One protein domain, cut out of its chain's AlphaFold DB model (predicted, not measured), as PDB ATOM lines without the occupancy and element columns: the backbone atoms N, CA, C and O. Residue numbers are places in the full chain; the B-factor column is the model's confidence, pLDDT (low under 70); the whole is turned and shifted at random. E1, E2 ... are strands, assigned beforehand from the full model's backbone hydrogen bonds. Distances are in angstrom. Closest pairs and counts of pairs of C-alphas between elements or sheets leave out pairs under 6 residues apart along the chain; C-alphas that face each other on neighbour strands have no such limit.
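Overview. This is residues 36 to 239 of the 415 residues of an uncharacterized protein of Pedosphaera parvula (strain Ellin514) (UniProt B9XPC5). With little regular structure, the chain winds in stacked turns as a three-sided solenoid, a parallel sheet on each side. Sheets E1-E4-E7-E10-E12-E14 and E2-E5-E8-E11-E13-E15 make a sandwich, partly face to face; E3-E6-E9 covers part of the third side. Strands E1 to E15 hold 59 of 204 printed residues, with no named helix: all strand. It is compact, radius of gyration of the C-alphas 15.5 A, spanning 42 by 36 by 30 A.

Arrangement. E1-E4-E7-E10-E12-E14 is residues 67-70, 91-94, 124-127, 154-158, 185-190 and 216-220; N 189 and O 156 are 2.8 A apart, within hydrogen-bond range. E2-E5-E8-E11-E13-E15 is residues 77-79, 103-105, 133-135, 163-165, 195-198 and 224-227; N 197 and O 163 are 2.8 A apart. These two sheets' facing parts are 10.1 A centre to centre. E3-E6-E9 is residues 86-88, 114-117 and 139-142; N 140 and O 114 are 2.9 A apart.

Along the chain. C-alpha 67 is at (-0.955, 38.965, 140.131), C-alpha 227 at (18.145, 30.320, 124.545).

Size, cuts and confidence. The printed part has no cut; E11 to E12 is a long link; residues 107-112 are under pLDDT 70.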
ATOM      1  N   ALA A  36      -9.898  43.843 141.253       82.69
ATOM      2  CA  ALA A  36      -8.682  44.478 141.727       82.69
ATOM      3  C   ALA A  36      -7.483  43.540 141.525       82.69
ATOM      4  O   ALA A  36      -7.626  42.318 141.609       82.69
ATOM      5  N   ASP A  37      -6.305  44.123 141.293       91.56
ATOM      6  CA  ASP A  37      -5.037  43.396 141.377       91.56
ATOM      7  C   ASP A  37      -4.966  42.656 142.731       91.56
ATOM      8  O   ASP A  37      -5.420  43.176 143.755       91.56
ATOM      9  N   THR A  38      -4.398  41.452 142.744       93.12
ATOM     10  CA  THR A  38      -4.290  40.625 143.953       93.12
ATOM     11  C   THR A  38      -2.829  40.317 144.240       93.12
ATOM     12  O   THR A  38      -2.060  40.006 143.329       93.12
ATOM     13  N   SER A  39      -2.428  40.441 145.503       95.19
ATOM     14  CA  SER A  39      -1.040  40.257 145.922       95.19
ATOM     15  C   SER A  39      -0.858  38.911 146.597       95.19
ATOM     16  O   SER A  39      -1.655  38.546 147.464       95.19
ATOM     17  N   TRP A  40       0.208  38.207 146.234       95.94
ATOM     18  CA  TRP A  40       0.661  37.017 146.932       95.94
ATOM     19  C   TRP A  40       1.134  37.384 148.343       95.94
ATOM     20  O   TRP A  40       1.913  38.318 148.528       95.94
ATOM     21  N   GLN A  41       0.637  36.649 149.329       95.06
ATOM     22  CA  GLN A  41       0.941  36.802 150.750       95.06
ATOM     23  C   GLN A  41       1.555  35.536 151.348       95.06
ATOM     24  O   GLN A  41       2.195  35.632 152.385       95.06
ATOM     25  N   GLY A  42       1.346  34.360 150.736       93.12
ATOM     26  CA  GLY A  42       1.931  33.086 151.188       93.12
ATOM     27  C   GLY A  42       1.646  32.723 152.654       93.12
ATOM     28  O   GLY A  42       2.419  31.997 153.272       93.12
ATOM     29  N   THR A  43       0.575  33.262 153.238       93.06
ATOM     30  CA  THR A  43       0.280  33.225 154.679       93.06
ATOM     31  C   THR A  43      -0.196  31.870 155.191       93.06
ATOM     32  O   THR A  43      -0.034  31.574 156.372       93.06
ATOM     33  N   VAL A  44      -0.805  31.052 154.333       93.88
ATOM     34  CA  VAL A  44      -1.342  29.732 154.689       93.88
ATOM     35  C   VAL A  44      -0.332  28.637 154.365       93.88
ATOM     36  O   VAL A  44      -0.050  27.781 155.202       93.88
ATOM     37  N   ASN A  45       0.186  28.628 153.138       93.44
ATOM     38  CA  ASN A  45       1.155  27.652 152.639       93.44
ATOM     39  C   ASN A  45       1.766  28.147 151.309       93.44
ATOM     40  O   ASN A  45       1.520  29.268 150.879       93.44
ATOM     41  N   ASN A  46       2.517  27.289 150.616       93.00
ATOM     42  CA  ASN A  46       3.109  27.621 149.313       93.00
ATOM     43  C   ASN A  46       2.178  27.345 148.116       93.00
ATOM     44  O   ASN A  46       2.583  27.551 146.977       93.00
ATOM     45  N   SER A  47       0.961  26.837 148.323       92.81
ATOM     46  CA  SER A  47       0.043  26.497 147.230       92.81
ATOM     47  C   SER A  47      -0.496  27.761 146.574       92.81
ATOM     48  O   SER A  47      -1.195  28.559 147.199       92.81
ATOM     49  N   TRP A  48      -0.233  27.920 145.281       92.25
ATOM     50  CA  TRP A  48      -0.713  29.063 144.506       92.25
ATOM     51  C   TRP A  48      -2.245  29.137 144.469       92.25
ATOM     52  O   TRP A  48      -2.823  30.218 144.472       92.25
ATOM     53  N   ALA A  49      -2.915  27.981 144.453       90.44
ATOM     54  CA  ALA A  49      -4.373  27.893 144.361       90.44
ATOM     55  C   ALA A  49      -5.095  28.151 145.695       90.44
ATOM     56  O   ALA A  49      -6.323  28.222 145.713       90.44
ATOM     57  N   GLU A  50      -4.365  28.250 146.806       92.06
ATOM     58  CA  GLU A  50      -4.957  28.486 148.118       92.06
ATOM     59  C   GLU A  50      -5.365  29.956 148.252       92.06
ATOM     60  O   GLU A  50      -4.534  30.861 148.302       92.06
ATOM     61  N   ASN A  51      -6.672  30.190 148.325       92.56
ATOM     62  CA  ASN A  51      -7.280  31.517 148.392       92.56
ATOM     63  C   ASN A  51      -6.752  32.370 149.555       92.56
ATOM     64  O   ASN A  51      -6.568  33.575 149.397       92.56
ATOM     65  N   GLY A  52      -6.459  31.744 150.699       93.75
ATOM     66  CA  GLY A  52      -5.908  32.431 151.867       93.75
ATOM     67  C   GLY A  52      -4.479  32.956 151.692       93.75
ATOM     68  O   GLY A  52      -4.011  33.679 152.565       93.75
ATOM     69  N   ASN A  53      -3.792  32.626 150.593       94.69
ATOM     70  CA  ASN A  53      -2.479  33.180 150.251       94.69
ATOM     71  C   ASN A  53      -2.558  34.467 149.417       94.69
ATOM     72  O   ASN A  53      -1.517  34.971 149.000       94.69
ATOM     73  N   TRP A  54      -3.753  34.990 149.140       94.75
ATOM     74  CA  TRP A  54      -3.954  36.152 148.279       94.75
ATOM     75  C   TRP A  54      -4.664  37.280 149.019       94.75
ATOM     76  O   TRP A  54      -5.643  37.049 149.724       94.75
ATOM     77  N   SER A  55      -4.230  38.523 148.799       93.94
ATOM     78  CA  SER A  55      -4.743  39.695 149.525       93.94
ATOM     79  C   SER A  55      -6.237  39.964 149.330       93.94
ATOM     80  O   SER A  55      -6.871  40.575 150.187       93.94
ATOM     81  N   THR A  56      -6.812  39.508 148.217       91.31
ATOM     82  CA  THR A  56      -8.254  39.612 147.942       91.31
ATOM     83  C   THR A  56      -9.054  38.411 148.459       91.31
ATOM     84  O   THR A  56     -10.272  38.378 148.300       91.31
ATOM     85  N   GLY A  57      -8.388  37.422 149.063       89.62
ATOM     86  CA  GLY A  57      -8.983  36.147 149.461       89.62
ATOM     87  C   GLY A  57      -9.296  35.221 148.285       89.62
ATOM     88  O   GLY A  57      -9.998  34.232 148.470       89.62
ATOM     89  N   PHE A  58      -8.810  35.535 147.079       87.56
ATOM     90  CA  PHE A  58      -8.984  34.716 145.884       87.56
ATOM     91  C   PHE A  58      -7.688  34.651 145.080       87.56
ATOM     92  O   PHE A  58      -7.064  35.679 144.794       87.56
ATOM     93  N   ALA A  59      -7.317  33.440 144.663       86.19
ATOM     94  CA  ALA A  59      -6.309  33.276 143.626       86.19
ATOM     95  C   ALA A  59      -6.815  33.878 142.299       86.19
ATOM     96  O   ALA A  59      -8.018  33.810 142.016       86.19
ATOM     97  N   PRO A  60      -5.934  34.432 141.445       82.69
ATOM     98  CA  PRO A  60      -6.283  34.711 140.052       82.69
ATOM     99  C   PRO A  60      -6.916  33.436 139.440       82.69
ATOM    100  O   PRO A  60      -6.382  32.343 139.609       82.69
ATOM    101  N   PRO A  61      -8.122  33.501 138.841       65.88
ATOM    102  CA  PRO A  61      -8.267  34.071 137.513       65.88
ATOM    103  C   PRO A  61      -9.588  34.839 137.402       65.88
ATOM    104  O   PRO A  61     -10.481  34.477 136.632       65.88
ATOM    105  N   ALA A  62      -9.742  35.898 138.187       56.84
ATOM    106  CA  ALA A  62     -10.795  36.855 137.904       56.84
ATOM    107  C   ALA A  62     -10.378  37.664 136.656       56.84
ATOM    108  O   ALA A  62      -9.209  38.053 136.551       56.84
ATOM    109  N   PRO A  63     -11.259  37.867 135.661       61.66
ATOM    110  CA  PRO A  63     -10.885  38.561 134.436       61.66
ATOM    111  C   PRO A  63     -10.297  39.940 134.772       61.66
ATOM    112  O   PRO A  63     -10.930  40.741 135.454       61.66
ATOM    113  N   ALA A  64      -9.085  40.188 134.270       65.81
ATOM    114  CA  ALA A  64      -8.307  41.427 134.370       65.81
ATOM    115  C   ALA A  64      -7.522  41.728 135.667       65.81
ATOM    116  O   ALA A  64      -6.857  42.764 135.693       65.81
ATOM    117  N   ALA A  65      -7.508  40.857 136.682       84.00
ATOM    118  CA  ALA A  65      -6.665  41.081 137.865       84.00
ATOM    119  C   ALA A  65      -5.202  40.668 137.608       84.00
ATOM    120  O   ALA A  65      -4.934  39.505 137.289       84.00
ATOM    121  N   CYS A  66      -4.263  41.606 137.778       91.31
ATOM    122  CA  CYS A  66      -2.831  41.303 137.775       91.31
ATOM    123  C   CYS A  66      -2.451  40.573 139.068       91.31
ATOM    124  O   CYS A  66      -2.863  40.992 140.155       91.31
ATOM    125  N   ALA A  67      -1.618  39.538 138.965       94.69
ATOM    126  CA  ALA A  67      -0.955  38.965 140.131       94.69
ATOM    127  C   ALA A  67       0.247  39.837 140.521       94.69
ATOM    128  O   ALA A  67       1.082  40.178 139.677       94.69
ATOM    129  N   ILE A  68       0.329  40.220 141.792       95.88
ATOM    130  CA  ILE A  68       1.445  40.989 142.347       95.88
ATOM    131  C   ILE A  68       2.225  40.090 143.303       95.88
ATOM    132  O   ILE A  68       1.673  39.560 144.262       95.88
ATOM    133  N   TYR A  69       3.519  39.958 143.063       96.44
ATOM    134  CA  TYR A  69       4.452  39.200 143.884       96.44
ATOM    135  C   TYR A  69       5.373  40.205 144.599       96.44
ATOM    136  O   TYR A  69       6.323  40.701 143.986       96.44
ATOM    137  N   PRO A  70       5.073  40.598 145.852       93.62
ATOM    138  CA  PRO A  70       5.896  41.562 146.588       93.62
ATOM    139  C   PRO A  70       7.254  40.939 146.936       93.62
ATOM    140  O   PRO A  70       7.287  39.763 147.261       93.62
ATOM    141  N   GLY A  71       8.377  41.656 146.899       83.62
ATOM    142  CA  GLY A  71       9.713  41.081 147.166       83.62
ATOM    143  C   GLY A  71       9.993  40.647 148.625       83.62
ATOM    144  O   GLY A  71      11.025  40.971 149.204       83.62
ATOM    145  N   ASP A  72       9.091  39.925 149.277       84.06
ATOM    146  CA  ASP A  72       9.284  39.405 150.630       84.06
ATOM    147  C   ASP A  72      10.042  38.066 150.587       84.06
ATOM    148  O   ASP A  72       9.620  37.116 149.925       84.06
ATOM    149  N   ALA A  73      11.178  37.988 151.290       83.75
ATOM    150  CA  ALA A  73      12.039  36.805 151.381       83.75
ATOM    151  C   ALA A  73      11.353  35.574 152.003       83.75
ATOM    152  O   ALA A  73      11.774  34.443 151.752       83.75
ATOM    153  N   ALA A  74      10.294  35.759 152.792       86.38
ATOM    154  CA  ALA A  74       9.635  34.665 153.497       86.38
ATOM    155  C   ALA A  74       8.703  33.820 152.606       86.38
ATOM    156  O   ALA A  74       8.439  32.663 152.932       86.38
ATOM    157  N   ILE A  75       8.215  34.357 151.481       85.56
ATOM    158  CA  ILE A  75       7.047  33.801 150.760       85.56
ATOM    159  C   ILE A  75       7.335  33.422 149.304       85.56
ATOM    160  O   ILE A  75       6.448  33.404 148.457       85.56
ATOM    161  N   GLN A  76       8.586  33.095 148.993       90.19
ATOM    162  CA  GLN A  76       9.076  33.077 147.609       90.19
ATOM    163  C   GLN A  76       8.900  31.771 146.849       90.19
ATOM    164  O   GLN A  76       9.271  31.654 145.681       90.19
ATOM    165  N   LYS A  77       8.359  30.761 147.520       92.88
ATOM    166  CA  LYS A  77       8.133  29.446 146.935       92.88
ATOM    167  C   LYS A  77       6.657  29.308 146.632       92.88
ATOM    168  O   LYS A  77       5.844  29.325 147.549       92.88
ATOM    169  N   LEU A  78       6.337  29.124 145.360       93.31
ATOM    170  CA  LEU A  78       4.984  28.831 144.915       93.31
ATOM    171  C   LEU A  78       4.953  27.435 144.312       93.31
ATOM    172  O   LEU A  78       5.704  27.125 143.390       93.31
ATOM    173  N   ASP A  79       4.064  26.601 144.830       91.94
ATOM    174  CA  ASP A  79       3.674  25.342 144.217       91.94
ATOM    175  C   ASP A  79       2.391  25.571 143.422       91.94
ATOM    176  O   ASP A  79       1.338  25.902 143.974       91.94
ATOM    177  N   LEU A  80       2.474  25.406 142.105       89.44
ATOM    178  CA  LEU A  80       1.305  25.502 141.249       89.44
ATOM    179  C   LEU A  80       0.376  24.296 141.431       89.44
ATOM    180  O   LEU A  80      -0.832  24.485 141.318       89.44
ATOM    181  N   GLY A  81       0.886  23.111 141.792       77.69
ATOM    182  CA  GLY A  81       0.121  21.908 142.152       77.69
ATOM    183  C   GLY A  81      -0.959  21.426 141.161       77.69
ATOM    184  O   GLY A  81      -1.356  22.100 140.215       77.69
ATOM    185  N   GLY A  82      -1.519  20.238 141.407       73.75
ATOM    186  CA  GLY A  82      -2.716  19.722 140.718       73.75
ATOM    187  C   GLY A  82      -2.532  19.334 139.238       73.75
ATOM    188  O   GLY A  82      -1.406  19.349 138.744       73.75
ATOM    189  N   PRO A  83      -3.614  18.948 138.526       69.12
ATOM    190  CA  PRO A  83      -3.578  18.534 137.113       69.12
ATOM    191  C   PRO A  83      -3.917  19.647 136.101       69.12
ATOM    192  O   PRO A  83      -3.803  19.437 134.894       69.12
ATOM    193  N   THR A  84      -4.384  20.811 136.564       75.69
ATOM    194  CA  THR A  84      -4.822  21.925 135.714       75.69
ATOM    195  C   THR A  84      -3.868  23.110 135.805       75.69
ATOM    196  O   THR A  84      -3.537  23.574 136.896       75.69
ATOM    197  N   GLY A  85      -3.480  23.655 134.648       80.12
ATOM    198  CA  GLY A  85      -2.634  24.847 134.597       80.12
ATOM    199  C   GLY A  85      -3.249  26.030 135.349       80.12
ATOM    200  O   GLY A  85      -4.462  26.256 135.284       80.12
ATOM    201  N   ARG A  86      -2.410  26.775 136.073       87.88
ATOM    202  CA  ARG A  86      -2.818  27.976 136.818       87.88
ATOM    203  C   ARG A  86      -2.851  29.172 135.892       87.88
ATOM    204  O   ARG A  86      -1.957  29.311 135.067       87.88
ATOM    205  N   MET A  87      -3.893  29.990 135.997       87.00
ATOM    206  CA  MET A  87      -4.135  31.086 135.065       87.00
ATOM    207  C   MET A  87      -4.060  32.440 135.758       87.00
ATOM    208  O   MET A  87      -4.744  32.649 136.749       87.00
ATOM    209  N   GLU A  88      -3.333  33.389 135.181       90.12
ATOM    210  CA  GLU A  88      -3.336  34.790 135.622       90.12
ATOM    211  C   GLU A  88      -3.381  35.745 134.427       90.12
ATOM    212  O   GLU A  88      -2.974  35.382 133.320       90.12
ATOM    213  N   VAL A  89      -3.882  36.966 134.640       91.50
ATOM    214  CA  VAL A  89      -3.802  38.050 133.648       91.50
ATOM    215  C   VAL A  89      -2.583  38.901 133.976       91.50
ATOM    216  O   VAL A  89      -2.673  39.945 134.616       91.50
ATOM    217  N   GLY A  90      -1.437  38.388 133.542       93.19
ATOM    218  CA  GLY A  90      -0.126  38.950 133.810       93.19
ATOM    219  C   GLY A  90       0.333  38.893 135.267       93.19
ATOM    220  O   GLY A  90      -0.447  38.674 136.195       93.19
ATOM    221  N   GLY A  91       1.633  39.120 135.439       95.81
ATOM    222  CA  GLY A  91       2.327  39.019 136.715       95.81
ATOM    223  C   GLY A  91       3.375  40.114 136.880       95.81
ATOM    224  O   GLY A  91       4.110  40.446 135.943       95.81
ATOM    225  N   ARG A  92       3.452  40.687 138.081       96.94
ATOM    226  CA  ARG A  92       4.422  41.724 138.442       96.94
ATOM    227  C   ARG A  92       5.193  41.321 139.690       96.94
ATOM    228  O   ARG A  92       4.578  41.065 140.718       96.94
ATOM    229  N   PHE A  93       6.516  41.332 139.605       97.50
ATOM    230  CA  PHE A  93       7.416  41.152 140.742       97.50
ATOM    231  C   PHE A  93       7.909  42.525 141.178       97.50
ATOM    232  O   PHE A  93       8.505  43.242 140.369       97.50
ATOM    233  N   ASP A  94       7.589  42.912 142.409       96.12
ATOM    234  CA  ASP A  94       7.928  44.228 142.946       96.12
ATOM    235  C   ASP A  94       9.236  44.180 143.725       96.12
ATOM    236  O   ASP A  94       9.463  43.266 144.517       96.12
ATOM    237  N   PHE A  95      10.064  45.205 143.524       94.25
ATOM    238  CA  PHE A  95      11.330  45.365 144.226       94.25
ATOM    239  C   PHE A  95      11.151  45.401 145.741       94.25
ATOM    240  O   PHE A  95      10.266  46.082 146.266       94.25
ATOM    241  N   SER A  96      12.070  44.737 146.429       88.50
ATOM    242  CA  SER A  96      12.218  44.830 147.870       88.50
ATOM    243  C   SER A  96      13.695  44.694 148.237       88.50
ATOM    244  O   SER A  96      14.326  43.705 147.862       88.50
ATOM    245  N   PRO A  97      14.271  45.654 148.976       87.31
ATOM    246  CA  PRO A  97      15.659  45.566 149.406       87.31
ATOM    247  C   PRO A  97      15.934  44.280 150.193       87.31
ATOM    248  O   PRO A  97      15.283  44.010 151.200       87.31
ATOM    249  N   GLY A  98      16.925  43.501 149.754       80.94
ATOM    250  CA  GLY A  98      17.273  42.229 150.400       80.94
ATOM    251  C   GLY A  98      16.247  41.112 150.177       80.94
ATOM    252  O   GLY A  98      16.335  40.072 150.831       80.94
ATOM    253  N   GLY A  99      15.291  41.317 149.265       82.12
ATOM    254  CA  GLY A  99      14.448  40.257 148.743       82.12
ATOM    255  C   GLY A  99      15.279  39.165 148.068       82.12
ATOM    256  O   GLY A  99      16.457  39.326 147.751       82.12
ATOM    257  N   SER A 100      14.651  38.014 147.884       87.94
ATOM    258  CA  SER A 100      15.157  36.950 147.013       87.94
ATOM    259  C   SER A 100      14.191  36.709 145.841       87.94
ATOM    260  O   SER A 100      13.144  37.348 145.723       87.94
ATOM    261  N   GLY A 101      14.540  35.812 144.929       94.25
ATOM    262  CA  GLY A 101      13.705  35.510 143.776       94.25
ATOM    263  C   GLY A 101      12.567  34.524 144.051       94.25
ATOM    264  O   GLY A 101      12.791  33.413 144.533       94.25
ATOM    265  N   TYR A 102      11.376  34.879 143.574       96.88
ATOM    266  CA  TYR A 102      10.487  34.005 142.808       96.88
ATOM    267  C   TYR A 102      10.916  32.566 142.499       96.88
ATOM    268  O   TYR A 102      11.718  32.397 141.585       96.88
ATOM    269  N   THR A 103      10.363  31.513 143.106       95.75
ATOM    270  CA  THR A 103      10.450  30.155 142.534       95.75
ATOM    271  C   THR A 103       9.076  29.513 142.393       95.75
ATOM    272  O   THR A 103       8.454  29.120 143.378       95.75
ATOM    273  N   PHE A 104       8.646  29.345 141.143       94.56
ATOM    274  CA  PHE A 104       7.436  28.622 140.767       94.56
ATOM    275  C   PHE A 104       7.788  27.177 140.433       94.56
ATOM    276  O   PHE A 104       8.533  26.911 139.486       94.56
ATOM    277  N   SER A 105       7.227  26.247 141.189       91.94
ATOM    278  CA  SER A 105       7.410  24.806 141.037       91.94
ATOM    279  C   SER A 105       6.057  24.117 140.865       91.94
ATOM    280  O   SER A 105       5.003  24.730 141.027       91.94
ATOM    281  N   GLY A 106       6.082  22.840 140.498       84.50
ATOM    282  CA  GLY A 106       4.909  21.973 140.483       84.50
ATOM    283  C   GLY A 106       5.273  20.610 141.058       84.50
ATOM    284  O   GLY A 106       6.454  20.287 141.185       84.50
ATOM    285  N   ILE A 107       4.264  19.810 141.399       69.06
ATOM    286  CA  ILE A 107       4.468  18.426 141.837       69.06
ATOM    287  C   ILE A 107       4.995  17.599 140.656       69.06
ATOM    288  O   ILE A 107       4.389  17.584 139.579       69.06
ATOM    289  N   ASP A 108       6.100  16.885 140.876       52.00
ATOM    290  CA  ASP A 108       6.689  15.970 139.899       52.00
ATOM    291  C   ASP A 108       5.631  15.006 139.330       52.00
ATOM    292  O   ASP A 108       4.879  14.361 140.057       52.00
ATOM    293  N   GLY A 109       5.561  14.918 137.999       52.41
ATOM    294  CA  GLY A 109       4.655  14.008 137.290       52.41
ATOM    295  C   GLY A 109       3.251  14.546 136.979       52.41
ATOM    296  O   GLY A 109       2.537  13.897 136.217       52.41
ATOM    297  N   SER A 110       2.861  15.732 137.467       54.59
ATOM    298  CA  SER A 110       1.586  16.371 137.106       54.59
ATOM    299  C   SER A 110       1.809  17.667 136.326       54.59
ATOM    300  O   SER A 110       2.486  18.586 136.778       54.59
ATOM    301  N   VAL A 111       1.239  17.750 135.123       58.06
ATOM    302  CA  VAL A 111       1.545  18.785 134.121       58.06
ATOM    303  C   VAL A 111       0.799  20.107 134.356       58.06
ATOM    304  O   VAL A 111       0.202  20.675 133.436       58.06
ATOM    305  N   SER A 112       0.818  20.628 135.581       67.44
ATOM    306  CA  SER A 112       0.281  21.967 135.837       67.44
ATOM    307  C   SER A 112       1.304  23.024 135.472       67.44
ATOM    308  O   SER A 112       2.210  23.354 136.231       67.44
ATOM    309  N   GLY A 113       1.162  23.529 134.250       86.44
ATOM    310  CA  GLY A 113       1.899  24.691 133.782       86.44
ATOM    311  C   GLY A 113       1.338  26.006 134.305       86.44
ATOM    312  O   GLY A 113       0.265  26.073 134.908       86.44
ATOM    313  N   PHE A 114       2.061  27.068 133.992       92.19
ATOM    314  CA  PHE A 114       1.661  28.438 134.250       92.19
ATOM    315  C   PHE A 114       1.106  29.066 132.972       92.19
ATOM    316  O   PHE A 114       1.791  29.162 131.952       92.19
ATOM    317  N   PHE A 115      -0.184  29.383 132.972       91.94
ATOM    318  CA  PHE A 115      -0.935  29.798 131.791       91.94
ATOM    319  C   PHE A 115      -1.226  31.294 131.876       91.94
ATOM    320  O   PHE A 115      -2.181  31.729 132.515       91.94
ATOM    321  N   ILE A 116      -0.400  32.092 131.218       94.19
ATOM    322  CA  ILE A 116      -0.482  33.547 131.308       94.19
ATOM    323  C   ILE A 116      -1.444  34.039 130.233       94.19
ATOM    324  O   ILE A 116      -1.323  33.671 129.063       94.19
ATOM    325  N   ARG A 117      -2.411  34.866 130.625       93.56
ATOM    326  CA  ARG A 117      -3.335  35.535 129.713       93.56
ATOM    327  C   ARG A 117      -2.825  36.929 129.381       93.56
ATOM    328  O   ARG A 117      -2.432  37.682 130.267       93.56
ATOM    329  N   ALA A 118      -2.877  37.269 128.101       92.50
ATOM    330  CA  ALA A 118      -2.618  38.616 127.622       92.50
ATOM    331  C   ALA A 118      -3.694  39.605 128.106       92.50
ATOM    332  O   ALA A 118      -4.840  39.227 128.357       92.50
ATOM    333  N   GLY A 119      -3.346  40.889 128.158       89.62
ATOM    334  CA  GLY A 119      -4.226  41.977 128.593       89.62
ATOM    335  C   GLY A 119      -3.953  42.443 130.022       89.62
ATOM    336  O   GLY A 119      -2.846  42.298 130.529       89.62
ATOM    337  N   GLY A 120      -4.963  43.053 130.649       88.50
ATOM    338  CA  GLY A 120      -4.846  43.638 131.986       88.50
ATOM    339  C   GLY A 120      -3.866  44.815 132.059       88.50
ATOM    340  O   GLY A 120      -3.457  45.392 131.051       88.50
ATOM    341  N   LYS A 121      -3.501  45.182 133.288       89.81
ATOM    342  CA  LYS A 121      -2.529  46.249 133.580       89.81
ATOM    343  C   LYS A 121      -1.097  45.860 133.206       89.81
ATOM    344  O   LYS A 121      -0.285  46.728 132.892       89.81
ATOM    345  N   VAL A 122      -0.799  44.563 133.242       93.25
ATOM    346  CA  VAL A 122       0.483  43.984 132.849       93.25
ATOM    347  C   VAL A 122       0.228  42.930 131.778       93.25
ATOM    348  O   VAL A 122      -0.264  41.849 132.070       93.25
ATOM    349  N   ASN A 123       0.586  43.230 130.528       95.31
ATOM    350  CA  ASN A 123       0.447  42.273 129.431       95.31
ATOM    351  C   ASN A 123       1.644  41.305 129.390       95.31
ATOM    352  O   ASN A 123       2.585  41.515 128.618       95.31
ATOM    353  N   GLY A 124       1.608  40.263 130.226       96.56
ATOM    354  CA  GLY A 124       2.664  39.254 130.362       96.56
ATOM    355  C   GLY A 124       3.330  39.284 131.739       96.56
ATOM    356  O   GLY A 124       2.638  39.334 132.745       96.56
ATOM    357  N   LEU A 125       4.660  39.246 131.803       98.38
ATOM    358  CA  LEU A 125       5.414  39.240 133.065       98.38
ATOM    359  C   LEU A 125       6.314  40.466 133.156       98.38
ATOM    360  O   LEU A 125       6.957  40.830 132.174       98.38
ATOM    361  N   VAL A 126       6.416  41.074 134.335       98.44
ATOM    362  CA  VAL A 126       7.347  42.178 134.597       98.44
ATOM    363  C   VAL A 126       8.114  41.911 135.882       98.44
ATOM    364  O   VAL A 126       7.509  41.836 136.948       98.44
ATOM    365  N   ASN A 127       9.438  41.815 135.784       98.00
ATOM    366  CA  ASN A 127      10.330  41.761 136.934       98.00
ATOM    367  C   ASN A 127      10.905  43.151 137.220       98.00
ATOM    368  O   ASN A 127      11.853  43.571 136.553       98.00
ATOM    369  N   LYS A 128      10.306  43.869 138.176       96.38
ATOM    370  CA  LYS A 128      10.849  45.134 138.702       96.38
ATOM    371  C   LYS A 128      11.770  44.921 139.893       96.38
ATOM    372  O   LYS A 128      12.360  45.884 140.366       96.38
ATOM    373  N   ASP A 129      11.842  43.694 140.381       94.50
ATOM    374  CA  ASP A 129      12.756  43.277 141.422       94.50
ATOM    375  C   ASP A 129      14.138  42.985 140.821       94.50
ATOM    376  O   ASP A 129      14.234  42.622 139.648       94.50
ATOM    377  N   ASP A 130      15.201  43.175 141.596       94.56
ATOM    378  CA  ASP A 130      16.582  42.912 141.168       94.56
ATOM    379  C   ASP A 130      16.958  41.425 141.286       94.56
ATOM    380  O   ASP A 130      17.950  40.968 140.716       94.56
ATOM    381  N   SER A 131      16.112  40.643 141.956       96.19
ATOM    382  CA  SER A 131      16.251  39.199 142.084       96.19
ATOM    383  C   SER A 131      15.802  38.425 140.838       96.19
ATOM    384  O   SER A 131      14.943  38.848 140.059       96.19
ATOM    385  N   THR A 132      16.375  37.232 140.657       97.00
ATOM    386  CA  THR A 132      16.018  36.302 139.578       97.00
ATOM    387  C   THR A 132      14.709  35.572 139.861       97.00
ATOM    388  O   THR A 132      14.638  34.774 140.790       97.00
ATOM    389  N   GLN A 133      13.707  35.719 138.996       98.06
ATOM    390  CA  GLN A 133      12.460  34.956 139.109       98.06
ATOM    391  C   GLN A 133      12.551  33.669 138.275       98.06
ATOM    392  O   GLN A 133      12.836  33.696 137.075       98.06
ATOM    393  N   THR A 134      12.313  32.525 138.911       97.50
ATOM    394  CA  THR A 134      12.518  31.187 138.350       97.50
ATOM    395  C   THR A 134      11.200  30.439 138.187       97.50
ATOM    396  O   THR A 134      10.452  30.239 139.140       97.50
ATOM    397  N   PHE A 135      10.955  29.932 136.984       96.31
ATOM    398  CA  PHE A 135       9.807  29.108 136.632       96.31
ATOM    399  C   PHE A 135      10.276  27.696 136.280       96.31
ATOM    400  O   PHE A 135      10.729  27.427 135.166       96.31
ATOM    401  N   ASN A 136      10.132  26.769 137.222       94.12
ATOM    402  CA  ASN A 136      10.378  25.335 137.035       94.12
ATOM    403  C   ASN A 136       9.129  24.588 136.530       94.12
ATOM    404  O   ASN A 136       9.076  23.363 136.537       94.12
ATOM    405  N   VAL A 137       8.135  25.334 136.056       92.69
ATOM    406  CA  VAL A 137       6.876  24.865 135.472       92.69
ATOM    407  C   VAL A 137       6.764  25.365 134.033       92.69
ATOM    408  O   VAL A 137       7.294  26.431 133.709       92.69
ATOM    409  N   PRO A 138       6.153  24.590 133.127       94.00
ATOM    410  CA  PRO A 138       6.062  24.980 131.726       94.00
ATOM    411  C   PRO A 138       5.093  26.159 131.559       94.00
ATOM    412  O   PRO A 138       4.058  26.208 132.223       94.00
ATOM    413  N   ILE A 139       5.386  27.093 130.651       95.50
ATOM    414  CA  ILE A 139       4.554  28.283 130.412       95.50
ATOM    415  C   ILE A 139       3.756  28.159 129.119       95.50
ATOM    416  O   ILE A 139       4.313  27.874 128.061       95.50
ATOM    417  N   LYS A 140       2.454  28.436 129.175       94.25
ATOM    418  CA  LYS A 140       1.594  28.523 127.989       94.25
ATOM    419  C   LYS A 140       0.966  29.906 127.896       94.25
ATOM    420  O   LYS A 140       0.418  30.399 128.875       94.25
ATOM    421  N   LEU A 141       1.014  30.509 126.714       94.81
ATOM    422  CA  LEU A 141       0.383  31.805 126.472       94.81
ATOM    423  C   LEU A 141      -1.105  31.627 126.150       94.81
ATOM    424  O   LEU A 141      -1.506  30.627 125.557       94.81
ATOM    425  N   ALA A 142      -1.940  32.591 126.504       93.06
ATOM    426  CA  ALA A 142      -3.345  32.625 126.121       93.06
ATOM    427  C   ALA A 142      -3.785  34.066 125.852       93.06
ATOM    428  O   ALA A 142      -3.237  35.012 126.412       93.06
ATOM    429  N   GLY A 143      -4.783  34.248 124.989       92.00
ATOM    430  CA  GLY A 143      -5.433  35.542 124.819       92.00
ATOM    431  C   GLY A 143      -6.176  35.958 126.087       92.00
ATOM    432  O   GLY A 143      -6.395  35.150 126.993       92.00
ATOM    433  N   ASN A 144      -6.633  37.208 126.140       90.12
ATOM    434  CA  ASN A 144      -7.413  37.717 127.277       90.12
ATOM    435  C   ASN A 144      -8.680  36.873 127.557       90.12
ATOM    436  O   ASN A 144      -9.060  36.623 128.700       90.12
ATOM    437  N   ASN A 145      -9.295  36.328 126.504       87.94
ATOM    438  CA  ASN A 145     -10.430  35.402 126.596       87.94
ATOM    439  C   ASN A 145     -10.044  33.969 127.033       87.94
ATOM    440  O   ASN A 145     -10.916  33.111 127.132       87.94
ATOM    441  N   GLY A 146      -8.763  33.691 127.285       88.62
ATOM    442  CA  GLY A 146      -8.240  32.364 127.618       88.62
ATOM    443  C   GLY A 146      -8.032  31.439 126.416       88.62
ATOM    444  O   GLY A 146      -7.606  30.302 126.603       88.62
ATOM    445  N   MET A 147      -8.310  31.905 125.197       90.75
ATOM    446  CA  MET A 147      -8.203  31.104 123.976       90.75
ATOM    447  C   MET A 147      -6.814  31.236 123.333       90.75
ATOM    448  O   MET A 147      -6.154  32.265 123.503       90.75
ATOM    449  N   PRO A 148      -6.353  30.219 122.580       91.69
ATOM    450  CA  PRO A 148      -5.171  30.354 121.734       91.69
ATOM    451  C   PRO A 148      -5.395  31.375 120.610       91.69
ATOM    452  O   PRO A 148      -6.531  31.694 120.255       91.69
ATOM    453  N   GLY A 149      -4.301  31.836 120.005       91.81
ATOM    454  CA  GLY A 149      -4.331  32.669 118.801       91.81
ATOM    455  C   GLY A 149      -3.598  34.006 118.943       91.81
ATOM    456  O   GLY A 149      -2.970  34.262 119.971       91.81
ATOM    457  N   PRO A 150      -3.679  34.875 117.916       91.69
ATOM    458  CA  PRO A 150      -2.837  36.069 117.797       91.69
ATOM    459  C   PRO A 150      -2.880  36.992 119.020       91.69
ATOM    460  O   PRO A 150      -1.868  37.585 119.390       91.69
ATOM    461  N   LEU A 151      -4.043  37.068 119.678       91.88
ATOM    462  CA  LEU A 151      -4.297  37.887 120.865       91.88
ATOM    463  C   LEU A 151      -3.570  37.411 122.129       91.88
ATOM    464  O   LEU A 151      -3.613  38.109 123.134       91.88
ATOM    465  N   ALA A 152      -2.909  36.252 122.098       93.50
ATOM    466  CA  ALA A 152      -2.031  35.785 123.169       93.50
ATOM    467  C   ALA A 152      -0.659  36.490 123.176       93.50
ATOM    468  O   ALA A 152       0.204  36.141 123.977       93.50
ATOM    469  N   ALA A 153      -0.430  37.455 122.278       94.38
ATOM    470  CA  ALA A 153       0.810  38.219 122.239       94.38
ATOM    471  C   ALA A 153       1.032  39.028 123.526       94.38
ATOM    472  O   ALA A 153       0.156  39.773 123.974       94.38
ATOM    473  N   MET A 154       2.228  38.906 124.101       96.62
ATOM    474  CA  MET A 154       2.578  39.538 125.374       96.62
ATOM    475  C   MET A 154       4.080  39.794 125.514       96.62
ATOM    476  O   MET A 154       4.869  39.429 124.637       96.62
ATOM    477  N   THR A 155       4.465  40.414 126.630       98.25
ATOM    478  CA  THR A 155       5.850  40.769 126.940       98.25
ATOM    479  C   THR A 155       6.304  40.126 128.244       98.25
ATOM    480  O   THR A 155       5.650  40.272 129.273       98.25
ATOM    481  N   PHE A 156       7.464  39.477 128.224       98.69
ATOM    482  CA  PHE A 156       8.245  39.174 129.421       98.69
ATOM    483  C   PHE A 156       9.331  40.243 129.553       98.69
ATOM    484  O   PHE A 156      10.221  40.341 128.711       98.69
ATOM    485  N   ASN A 157       9.202  41.094 130.568       98.69
ATOM    486  CA  ASN A 157      10.031  42.267 130.816       98.69
ATOM    487  C   ASN A 157      10.901  42.043 132.060       98.69
ATOM    488  O   ASN A 157      10.452  42.283 133.179       98.69
ATOM    489  N   ALA A 158      12.125  41.564 131.859       98.44
ATOM    490  CA  ALA A 158      13.177  41.510 132.873       98.44
ATOM    491  C   ALA A 158      13.770  42.920 133.041       98.44
ATOM    492  O   ALA A 158      14.787  43.240 132.427       98.44
ATOM    493  N   GLU A 159      13.056  43.803 133.744       95.19
ATOM    494  CA  GLU A 159      13.364  45.238 133.808       95.19
ATOM    495  C   GLU A 159      14.543  45.541 134.734       95.19
ATOM    496  O   GLU A 159      15.422  46.309 134.346       95.19
ATOM    497  N   ALA A 160      14.558  44.925 135.919       95.44
ATOM    498  CA  ALA A 160      15.617  45.089 136.914       95.44
ATOM    499  C   ALA A 160      16.396  43.784 137.151       95.44
ATOM    500  O   ALA A 160      17.624  43.793 137.140       95.44
ATOM    501  N   GLY A 161      15.700  42.656 137.283       96.56
ATOM    502  CA  GLY A 161      16.292  41.344 137.531       96.56
ATOM    503  C   GLY A 161      15.960  40.318 136.453       96.56
ATOM    504  O   GLY A 161      15.184  40.555 135.524       96.56
ATOM    505  N   ASP A 162      16.532  39.131 136.608       98.56
ATOM    506  CA  ASP A 162      16.470  38.071 135.605       98.56
ATOM    507  C   ASP A 162      15.140  37.305 135.601       98.56
ATOM    508  O   ASP A 162      14.436  37.212 136.609       98.56
ATOM    509  N   PHE A 163      14.849  36.665 134.468       98.81
ATOM    510  CA  PHE A 163      13.884  35.568 134.391       98.81
ATOM    511  C   PHE A 163      14.584  34.272 133.992       98.81
ATOM    512  O   PHE A 163      15.389  34.256 133.061       98.81
ATOM    513  N   VAL A 164      14.227  33.161 134.635       98.62
ATOM    514  CA  VAL A 164      14.709  31.819 134.289       98.62
ATOM    515  C   VAL A 164      13.524  30.883 134.080       98.62
ATOM    516  O   VAL A 164      12.776  30.597 135.006       98.62
ATOM    517  N   PHE A 165      13.373  30.357 132.868       98.00
ATOM    518  CA  PHE A 165      12.318  29.420 132.492       98.00
ATOM    519  C   PHE A 165      12.918  28.034 132.258       98.00
ATOM    520  O   PHE A 165      13.600  27.813 131.262       98.00
ATOM    521  N   ASN A 166      12.664  27.097 133.168       95.06
ATOM    522  CA  ASN A 166      13.223  25.739 133.154       95.06
ATOM    523  C   ASN A 166      12.173  24.637 133.123       95.06
ATOM    524  O   ASN A 166      12.520  23.465 132.978       95.06
ATOM    525  N   GLY A 167      10.903  24.992 133.290       90.44
ATOM    526  CA  GLY A 167       9.841  24.010 133.321       90.44
ATOM    527  C   GLY A 167       9.761  23.160 132.063       90.44
ATOM    528  O   GLY A 167      10.122  23.580 130.963       90.44
ATOM    529  N   ASN A 168       9.261  21.947 132.245       86.50
ATOM    530  CA  ASN A 168       8.970  21.011 131.176       86.50
ATOM    531  C   ASN A 168       7.533  20.533 131.363       86.50
ATOM    532  O   ASN A 168       7.130  20.182 132.469       86.50
ATOM    533  N   ASN A 169       6.755  20.490 130.287       84.62
ATOM    534  CA  ASN A 169       5.427  19.887 130.320       84.62
ATOM    535  C   ASN A 169       5.462  18.354 130.370       84.62
ATOM    536  O   ASN A 169       4.408  17.732 130.299       84.62
ATOM    537  N   ASN A 170       6.644  17.736 130.455       78.31
ATOM    538  CA  ASN A 170       6.838  16.292 130.597       78.31
ATOM    539  C   ASN A 170       6.046  15.460 129.572       78.31
ATOM    540  O   ASN A 170       5.809  14.278 129.797       78.31
ATOM    541  N   ALA A 171       5.635  16.056 128.444       75.38
ATOM    542  CA  ALA A 171       4.937  15.343 127.390       75.38
ATOM    543  C   ALA A 171       5.990  14.545 126.618       75.38
ATOM    544  O   ALA A 171       6.803  15.163 125.925       75.38
ATOM    545  N   PRO A 172       5.998  13.201 126.703       67.44
ATOM    546  CA  PRO A 172       7.123  12.401 126.215       67.44
ATOM    547  C   PRO A 172       7.414  12.587 124.721       67.44
ATOM    548  O   PRO A 172       8.556  12.453 124.298       67.44
ATOM    549  N   ALA A 173       6.394  12.930 123.928       72.75
ATOM    550  CA  ALA A 173       6.511  13.119 122.482       72.75
ATOM    551  C   ALA A 173       6.725  14.582 122.040       72.75
ATOM    552  O   ALA A 173       7.083  14.818 120.891       72.75
ATOM    553  N   ALA A 174       6.478  15.566 122.910       78.56
ATOM    554  CA  ALA A 174       6.544  16.987 122.553       78.56
ATOM    555  C   ALA A 174       6.830  17.857 123.793       78.56
ATOM    556  O   ALA A 174       5.945  18.604 124.237       78.56
ATOM    557  N   PRO A 175       8.025  17.719 124.399       86.50
ATOM    558  CA  PRO A 175       8.376  18.479 125.582       86.50
ATOM    559  C   PRO A 175       8.581  19.956 125.232       86.50
ATOM    560  O   PRO A 175       9.293  20.283 124.289       86.50
ATOM    561  N   TRP A 176       8.010  20.865 126.012       92.75
ATOM    562  CA  TRP A 176       8.193  22.302 125.849       92.75
ATOM    563  C   TRP A 176       8.308  23.014 127.189       92.75
ATOM    564  O   TRP A 176       7.696  22.632 128.189       92.75
ATOM    565  N   THR A 177       9.095  24.086 127.174       95.25
ATOM    566  CA  THR A 177       9.267  25.022 128.286       95.25
ATOM    567  C   THR A 177       8.356  26.225 128.126       95.25
ATOM    568  O   THR A 177       7.727  26.648 129.091       95.25
ATOM    569  N   ILE A 178       8.224  26.735 126.898       96.44
ATOM    570  CA  ILE A 178       7.283  27.806 126.561       96.44
ATOM    571  C   ILE A 178       6.475  27.384 125.335       96.44
ATOM    572  O   ILE A 178       7.036  26.983 124.317       96.44
ATOM    573  N   ASN A 179       5.155  27.514 125.409       94.75
ATOM    574  CA  ASN A 179       4.256  27.338 124.281       94.75
ATOM    575  C   ASN A 179       3.584  28.669 123.933       94.75
ATOM    576  O   ASN A 179       2.757  29.171 124.697       94.75
ATOM    577  N   LEU A 180       3.920  29.205 122.756       95.19
ATOM    578  CA  LEU A 180       3.377  30.457 122.224       95.19
ATOM    579  C   LEU A 180       1.875  30.377 121.937       95.19
ATOM    580  O   LEU A 180       1.205  31.403 121.906       95.19
ATOM    581  N   ASN A 181       1.339  29.169 121.743       92.94
ATOM    582  CA  ASN A 181      -0.094  28.891 121.681       92.94
ATOM    583  C   ASN A 181      -0.873  29.800 120.701       92.94
ATOM    584  O   ASN A 181      -1.999  30.218 120.971       92.94
ATOM    585  N   GLY A 182      -0.270  30.112 119.553       92.31
ATOM    586  CA  GLY A 182      -0.839  30.942 118.494       92.31
ATOM    587  C   GLY A 182      -0.610  32.446 118.638       92.31
ATOM    588  O   GLY A 182      -1.050  33.184 117.758       92.31
ATOM    589  N   ALA A 183       0.067  32.905 119.697       93.31
ATOM    590  CA  ALA A 183       0.404  34.313 119.911       93.31
ATOM    591  C   ALA A 183       1.064  34.932 118.674       93.31
ATOM    592  O   ALA A 183       1.931  34.310 118.068       93.31
ATOM    593  N   ALA A 184       0.714  36.173 118.323       92.12
ATOM    594  CA  ALA A 184       1.341  36.852 117.186       92.12
ATOM    595  C   ALA A 184       2.845  37.108 117.407       92.12
ATOM    596  O   ALA A 184       3.615  37.109 116.452       92.12
ATOM    597  N   ALA A 185       3.257  37.302 118.663       91.38
ATOM    598  CA  ALA A 185       4.650  37.406 119.081       91.38
ATOM    599  C   ALA A 185       4.778  37.172 120.593       91.38
ATOM    600  O   ALA A 185       3.837  37.426 121.348       91.38
ATOM    601  N   LEU A 186       5.967  36.767 121.036       96.75
ATOM    602  CA  LEU A 186       6.394  36.903 122.429       96.75
ATOM    603  C   LEU A 186       7.564  37.883 122.483       96.75
ATOM    604  O   LEU A 186       8.625  37.625 121.909       96.75
ATOM    605  N   THR A 187       7.361  39.005 123.169       98.25
ATOM    606  CA  THR A 187       8.405  40.010 123.364       98.25
ATOM    607  C   THR A 187       9.221  39.675 124.605       98.25
ATOM    608  O   THR A 187       8.694  39.634 125.711       98.25
ATOM    609  N   MET A 188      10.519  39.472 124.428       98.62
ATOM    610  CA  MET A 188      11.513  39.312 125.483       98.62
ATOM    611  C   MET A 188      12.236  40.652 125.650       98.62
ATOM    612  O   MET A 188      13.091  41.009 124.836       98.62
ATOM    613  N   LYS A 189      11.864  41.423 126.672       98.69
ATOM    614  CA  LYS A 189      12.465  42.722 126.994       98.69
ATOM    615  C   LYS A 189      13.398  42.581 128.190       98.69
ATOM    616  O   LYS A 189      13.011  42.016 129.206       98.69
ATOM    617  N   THR A 190      14.608  43.115 128.074       98.69
ATOM    618  CA  THR A 190      15.647  43.018 129.113       98.69
ATOM    619  C   THR A 190      16.276  44.375 129.400       98.69
ATOM    620  O   THR A 190      16.697  45.055 128.460       98.69
ATOM    621  N   GLY A 191      16.385  44.740 130.675       98.06
ATOM    622  CA  GLY A 191      17.133  45.903 131.146       98.06
ATOM    623  C   GLY A 191      18.657  45.719 131.071       98.06
ATOM    624  O   GLY A 191      19.141  44.651 130.687       98.06
ATOM    625  N   PRO A 192      19.437  46.765 131.393       97.06
ATOM    626  CA  PRO A 192      20.889  46.667 131.525       97.06
ATOM    627  C   PRO A 192      21.292  45.631 132.581       97.06
ATOM    628  O   PRO A 192      20.805  45.668 133.702       97.06
ATOM    629  N   GLY A 193      22.191  44.711 132.227       96.94
ATOM    630  CA  GLY A 193      22.667  43.654 133.131       96.94
ATOM    631  C   GLY A 193      21.702  42.474 133.313       96.94
ATOM    632  O   GLY A 193      22.164  41.384 133.634       96.94
ATOM    633  N   SER A 194      20.409  42.649 133.031       98.31
ATOM    634  CA  SER A 194      19.406  41.593 133.181       98.31
ATOM    635  C   SER A 194      19.419  40.590 132.021       98.31
ATOM    636  O   SER A 194      19.703  40.912 130.858       98.31
ATOM    637  N   THR A 195      19.039  39.356 132.337       98.75
ATOM    638  CA  THR A 195      18.954  38.226 131.419       98.75
ATOM    639  C   THR A 195      17.592  37.541 131.505       98.75
ATOM    640  O   THR A 195      17.105  37.192 132.577       98.75
ATOM    641  N   ILE A 196      16.997  37.255 130.348       98.88
ATOM    642  CA  ILE A 196      15.948  36.239 130.231       98.88
ATOM    643  C   ILE A 196      16.605  34.945 129.760       98.88
ATOM    644  O   ILE A 196      17.197  34.913 128.684       98.88
ATOM    645  N   SER A 197      16.492  33.873 130.537       98.81
ATOM    646  CA  SER A 197      17.028  32.554 130.207       98.81
ATOM    647  C   SER A 197      15.907  31.546 130.000       98.81
ATOM    648  O   SER A 197      15.061  31.369 130.870       98.81
ATOM    649  N   VAL A 198      15.929  30.833 128.878       98.56
ATOM    650  CA  VAL A 198      15.026  29.707 128.607       98.56
ATOM    651  C   VAL A 198      15.856  28.437 128.497       98.56
ATOM    652  O   VAL A 198      16.728  28.347 127.639       98.56
ATOM    653  N   GLY A 199      15.587  27.456 129.356       96.19
ATOM    654  CA  GLY A 199      16.275  26.169 129.370       96.19
ATOM    655  C   GLY A 199      17.697  26.242 129.920       96.19
ATOM    656  O   GLY A 199      18.628  25.798 129.259       96.19
ATOM    657  N   THR A 200      17.904  26.761 131.133       96.00
ATOM    658  CA  THR A 200      19.185  26.514 131.831       96.00
ATOM    659  C   THR A 200      19.282  25.069 132.327       96.00
ATOM    660  O   THR A 200      20.374  24.579 132.611       96.00
ATOM    661  N   LYS A 201      18.143  24.368 132.378       90.56
ATOM    662  CA  LYS A 201      18.009  22.926 132.605       90.56
ATOM    663  C   LYS A 201      16.954  22.344 131.657       90.56
ATOM    664  O   LYS A 201      16.043  23.048 131.224       90.56
ATOM    665  N   GLY A 202      17.051  21.046 131.370       90.00
ATOM    666  CA  GLY A 202      16.050  20.325 130.579       90.00
ATOM    667  C   GLY A 202      16.030  20.691 129.083       90.00
ATOM    668  O   GLY A 202      17.032  21.164 128.543       90.00
ATOM    669  N   PRO A 203      14.908  20.441 128.379       91.12
ATOM    670  CA  PRO A 203      14.834  20.592 126.924       91.12
ATOM    671  C   PRO A 203      14.860  22.052 126.456       91.12
ATOM    672  O   PRO A 203      15.389  22.332 125.382       91.12
ATOM    673  N   GLY A 204      14.305  22.994 127.231       94.75
ATOM    674  CA  GLY A 204      14.310  24.427 126.907       94.75
ATOM    675  C   GLY A 204      13.536  24.811 125.642       94.75
ATOM    676  O   GLY A 204      13.692  25.929 125.148       94.75
ATOM    677  N   GLN A 205      12.765  23.894 125.055       94.94
ATOM    678  CA  GLN A 205      12.121  24.104 123.762       94.94
ATOM    679  C   GLN A 205      11.004  25.150 123.869       94.94
ATOM    680  O   GLN A 205      10.130  25.074 124.735       94.94
ATOM    681  N   ILE A 206      11.019  26.106 122.946       96.31
ATOM    682  CA  ILE A 206       9.910  27.012 122.669       96.31
ATOM    683  C   ILE A 206       9.165  26.464 121.455       96.31
ATOM    684  O   ILE A 206       9.767  26.220 120.403       96.31
ATOM    685  N   VAL A 207       7.859  26.281 121.605       94.31
ATOM    686  CA  VAL A 207       6.976  25.734 120.570       94.31
ATOM    687  C   VAL A 207       5.857  26.709 120.254       94.31
ATOM    688  O   VAL A 207       5.514  27.571 121.064       94.31
ATOM    689  N   ASN A 208       5.219  26.517 119.106       92.00
ATOM    690  CA  ASN A 208       3.895  27.062 118.866       92.00
ATOM    691  C   ASN A 208       2.959  25.938 118.409       92.00
ATOM    692  O   ASN A 208       3.058  25.473 117.277       92.00
ATOM    693  N   THR A 209       2.055  25.493 119.285       87.69
ATOM    694  CA  THR A 209       1.126  24.397 118.958       87.69
ATOM    695  C   THR A 209      -0.110  24.838 118.179       87.69
ATOM    696  O   THR A 209      -0.847  23.979 117.713       87.69
ATOM    697  N   ASN A 210      -0.368  26.143 118.047       83.94
ATOM    698  CA  ASN A 210      -1.503  26.659 117.283       83.94
ATOM    699  C   ASN A 210      -0.989  27.481 116.100       83.94
ATOM    700  O   ASN A 210      -0.434  28.567 116.259       83.94
ATOM    701  N   THR A 211      -1.149  26.931 114.900       66.81
ATOM    702  CA  THR A 211      -0.735  27.560 113.646       66.81
ATOM    703  C   THR A 211      -1.807  28.554 113.187       66.81
ATOM    704  O   THR A 211      -3.002  28.300 113.314       66.81
ATOM    705  N   GLY A 212      -1.399  29.731 112.704       59.62
ATOM    706  CA  GLY A 212      -2.345  30.777 112.276       59.62
ATOM    707  C   GLY A 212      -1.746  32.174 112.093       59.62
ATOM    708  O   GLY A 212      -2.331  33.007 111.410       59.62
ATOM    709  N   THR A 213      -0.548  32.418 112.627       56.44
ATOM    710  CA  THR A 213       0.205  33.668 112.442       56.44
ATOM    711  C   THR A 213       1.694  33.350 112.512       56.44
ATOM    712  O   THR A 213       2.084  32.504 113.314       56.44
ATOM    713  N   PHE A 214       2.524  33.994 111.684       60.62
ATOM    714  CA  PHE A 214       3.986  33.850 111.704       60.62
ATOM    715  C   PHE A 214       4.564  34.421 113.008       60.62
ATOM    716  O   PHE A 214       5.028  35.556 113.057       60.62
ATOM    717  N   SER A 215       4.502  33.627 114.070       72.81
ATOM    718  CA  SER A 215       4.883  33.989 115.428       72.81
ATOM    719  C   SER A 215       6.368  33.722 115.653       72.81
ATOM    720  O   SER A 215       6.791  32.567 115.714       72.81
ATOM    721  N   GLY A 216       7.173  34.768 115.777       88.38
ATOM    722  CA  GLY A 216       8.542  34.634 116.270       88.38
ATOM    723  C   GLY A 216       8.729  35.318 117.614       88.38
ATOM    724  O   GLY A 216       7.781  35.789 118.251       88.38
ATOM    725  N   LEU A 217       9.984  35.368 118.044       97.25
ATOM    726  CA  LEU A 217      10.386  36.110 119.228       97.25
ATOM    727  C   LEU A 217      10.741  37.544 118.842       97.25
ATOM    728  O   LEU A 217      11.390  37.773 117.821       97.25
ATOM    729  N   ILE A 218      10.367  38.503 119.683       97.94
ATOM    730  CA  ILE A 218      10.862  39.878 119.592       97.94
ATOM    731  C   ILE A 218      11.820  40.097 120.757       97.94
ATOM    732  O   ILE A 218      11.397  40.072 121.907       97.94
ATOM    733  N   LYS A 219      13.105  40.322 120.488       98.44
ATOM    734  CA  LYS A 219      14.086  40.710 121.505       98.44
ATOM    735  C   LYS A 219      14.263  42.224 121.499       98.44
ATOM    736  O   LYS A 219      14.586  42.805 120.466       98.44
ATOM    737  N   THR A 220      14.086  42.850 122.658       98.38
ATOM    738  CA  THR A 220      14.285  44.292 122.854       98.38
ATOM    739  C   THR A 220      14.984  44.587 124.185       98.38
ATOM    740  O   THR A 220      15.153  43.694 125.026       98.38
ATOM    741  N   GLY A 221      15.423  45.831 124.362       98.38
ATOM    742  CA  GLY A 221      16.253  46.276 125.477       98.38
ATOM    743  C   GLY A 221      17.688  45.740 125.429       98.38
ATOM    744  O   GLY A 221      17.989  44.742 124.775       98.38
ATOM    745  N   VAL A 222      18.592  46.401 126.145       97.50
ATOM    746  CA  VAL A 222      20.047  46.212 126.001       97.50
ATOM    747  C   VAL A 222      20.604  44.931 126.633       97.50
ATOM    748  O   VAL A 222      21.714  44.525 126.295       97.50
ATOM    749  N   GLY A 223      19.855  44.281 127.527       98.50
ATOM    750  CA  GLY A 223      20.269  43.037 128.185       98.50
ATOM    751  C   GLY A 223      20.267  41.798 127.279       98.50
ATOM    752  O   GLY A 223      20.219  41.878 126.042       98.50
ATOM    753  N   LYS A 224      20.311  40.618 127.905       98.69
ATOM    754  CA  LYS A 224      20.557  39.337 127.226       98.69
ATOM    755  C   LYS A 224      19.333  38.420 127.205       98.69
ATOM    756  O   LYS A 224      18.668  38.214 128.208       98.69
ATOM    757  N   LEU A 225      19.083  37.782 126.068       98.88
ATOM    758  CA  LEU A 225      18.223  36.604 125.965       98.88
ATOM    759  C   LEU A 225      19.102  35.371 125.750       98.88
ATOM    760  O   LEU A 225      19.779  35.261 124.732       98.88
ATOM    761  N   PHE A 226      19.097  34.440 126.696       98.81
ATOM    762  CA  PHE A 226      19.756  33.147 126.575       98.81
ATOM    763  C   PHE A 226      18.741  32.066 126.194       98.81
ATOM    764  O   PHE A 226      17.774  31.820 126.912       98.81
ATOM    765  N   LEU A 227      18.973  31.409 125.060       98.75
ATOM    766  CA  LEU A 227      18.145  30.320 124.545       98.75
ATOM    767  C   LEU A 227      18.931  29.015 124.661       98.75
ATOM    768  O   LEU A 227      19.647  28.641 123.735       98.75
ATOM    769  N   GLY A 228      18.829  28.355 125.811       98.12
ATOM    770  CA  GLY A 228      19.503  27.100 126.132       98.12
ATOM    771  C   GLY A 228      18.602  25.869 126.014       98.12
ATOM    772  O   GLY A 228      17.569  25.881 125.337       98.12
ATOM    773  N   GLY A 229      19.009  24.805 126.700       96.19
ATOM    774  CA  GLY A 229      18.341  23.509 126.749       96.19
ATOM    775  C   GLY A 229      18.901  22.524 125.727       96.19
ATOM    776  O   GLY A 229      19.747  22.868 124.909       96.19
ATOM    777  N   THR A 230      18.442  21.278 125.777       94.50
ATOM    778  CA  THR A 230      18.958  20.208 124.905       94.50
ATOM    779  C   THR A 230      18.201  20.054 123.584       94.50
ATOM    780  O   THR A 230      18.693  19.370 122.689       94.50
ATOM    781  N   ALA A 231      17.021  20.668 123.439       94.81
ATOM    782  CA  ALA A 231      16.155  20.496 122.273       94.81
ATOM    783  C   ALA A 231      15.966  21.809 121.485       94.81
ATOM    784  O   ALA A 231      15.708  22.856 122.097       94.81
ATOM    785  N   PRO A 232      16.043  21.770 120.136       96.88
ATOM    786  CA  PRO A 232      15.893  22.948 119.282       96.88
ATOM    787  C   PRO A 232      14.501  23.560 119.412       96.88
ATOM    788  O   PRO A 232      13.528  22.859 119.688       96.88
ATOM    789  N   ASN A 233      14.387  24.863 119.163       97.00
ATOM    790  CA  ASN A 233      13.083  25.517 119.110       97.00
ATOM    791  C   ASN A 233      12.337  25.128 117.821       97.00
ATOM    792  O   ASN A 233      12.957  24.937 116.776       97.00
ATOM    793  N   THR A 234      11.009  24.997 117.896       94.44
ATOM    794  CA  THR A 234      10.162  24.533 116.774       94.44
ATOM    795  C   THR A 234       8.987  25.458 116.473       94.44
ATOM    796  O   THR A 234       8.160  25.148 115.618       94.44
ATOM    797  N   PHE A 235       8.890  26.608 117.150       94.00
ATOM    798  CA  PHE A 235       7.988  27.669 116.706       94.00
ATOM    799  C   PHE A 235       8.354  28.119 115.284       94.00
ATOM    800  O   PHE A 235       9.523  28.072 114.901       94.00
ATOM    801  N   ILE A 236       7.359  28.572 114.522       90.94
ATOM    802  CA  ILE A 236       7.526  29.020 113.137       90.94
ATOM    803  C   ILE A 236       7.129  30.490 113.038       90.94
ATOM    804  O   ILE A 236       6.026  30.862 113.441       90.94
ATOM    805  N   GLY A 237       7.996  31.317 112.461       91.06
ATOM    806  CA  GLY A 237       7.704  32.725 112.228       91.06
ATOM    807  C   GLY A 237       8.934  33.580 111.959       91.06
ATOM    808  O   GLY A 237      10.001  33.087 111.598       91.06
ATOM    809  N   ARG A 238       8.770  34.894 112.122       93.88
ATOM    810  CA  ARG A 238       9.853  35.872 111.987       93.88
ATOM    811  C   ARG A 238      10.320  36.317 113.366       93.88
ATOM    812  O   ARG A 238       9.539  36.888 114.121       93.88
ATOM    813  N   ASN A 239      11.596  36.111 113.659       97.44
ATOM    814  CA  ASN A 239      12.243  36.698 114.823       97.44
ATOM    815  C   ASN A 239      12.631  38.148 114.529       97.44
ATOM    816  O   ASN A 239      13.063  38.468 113.420       97.44
TER     817      ASN A 239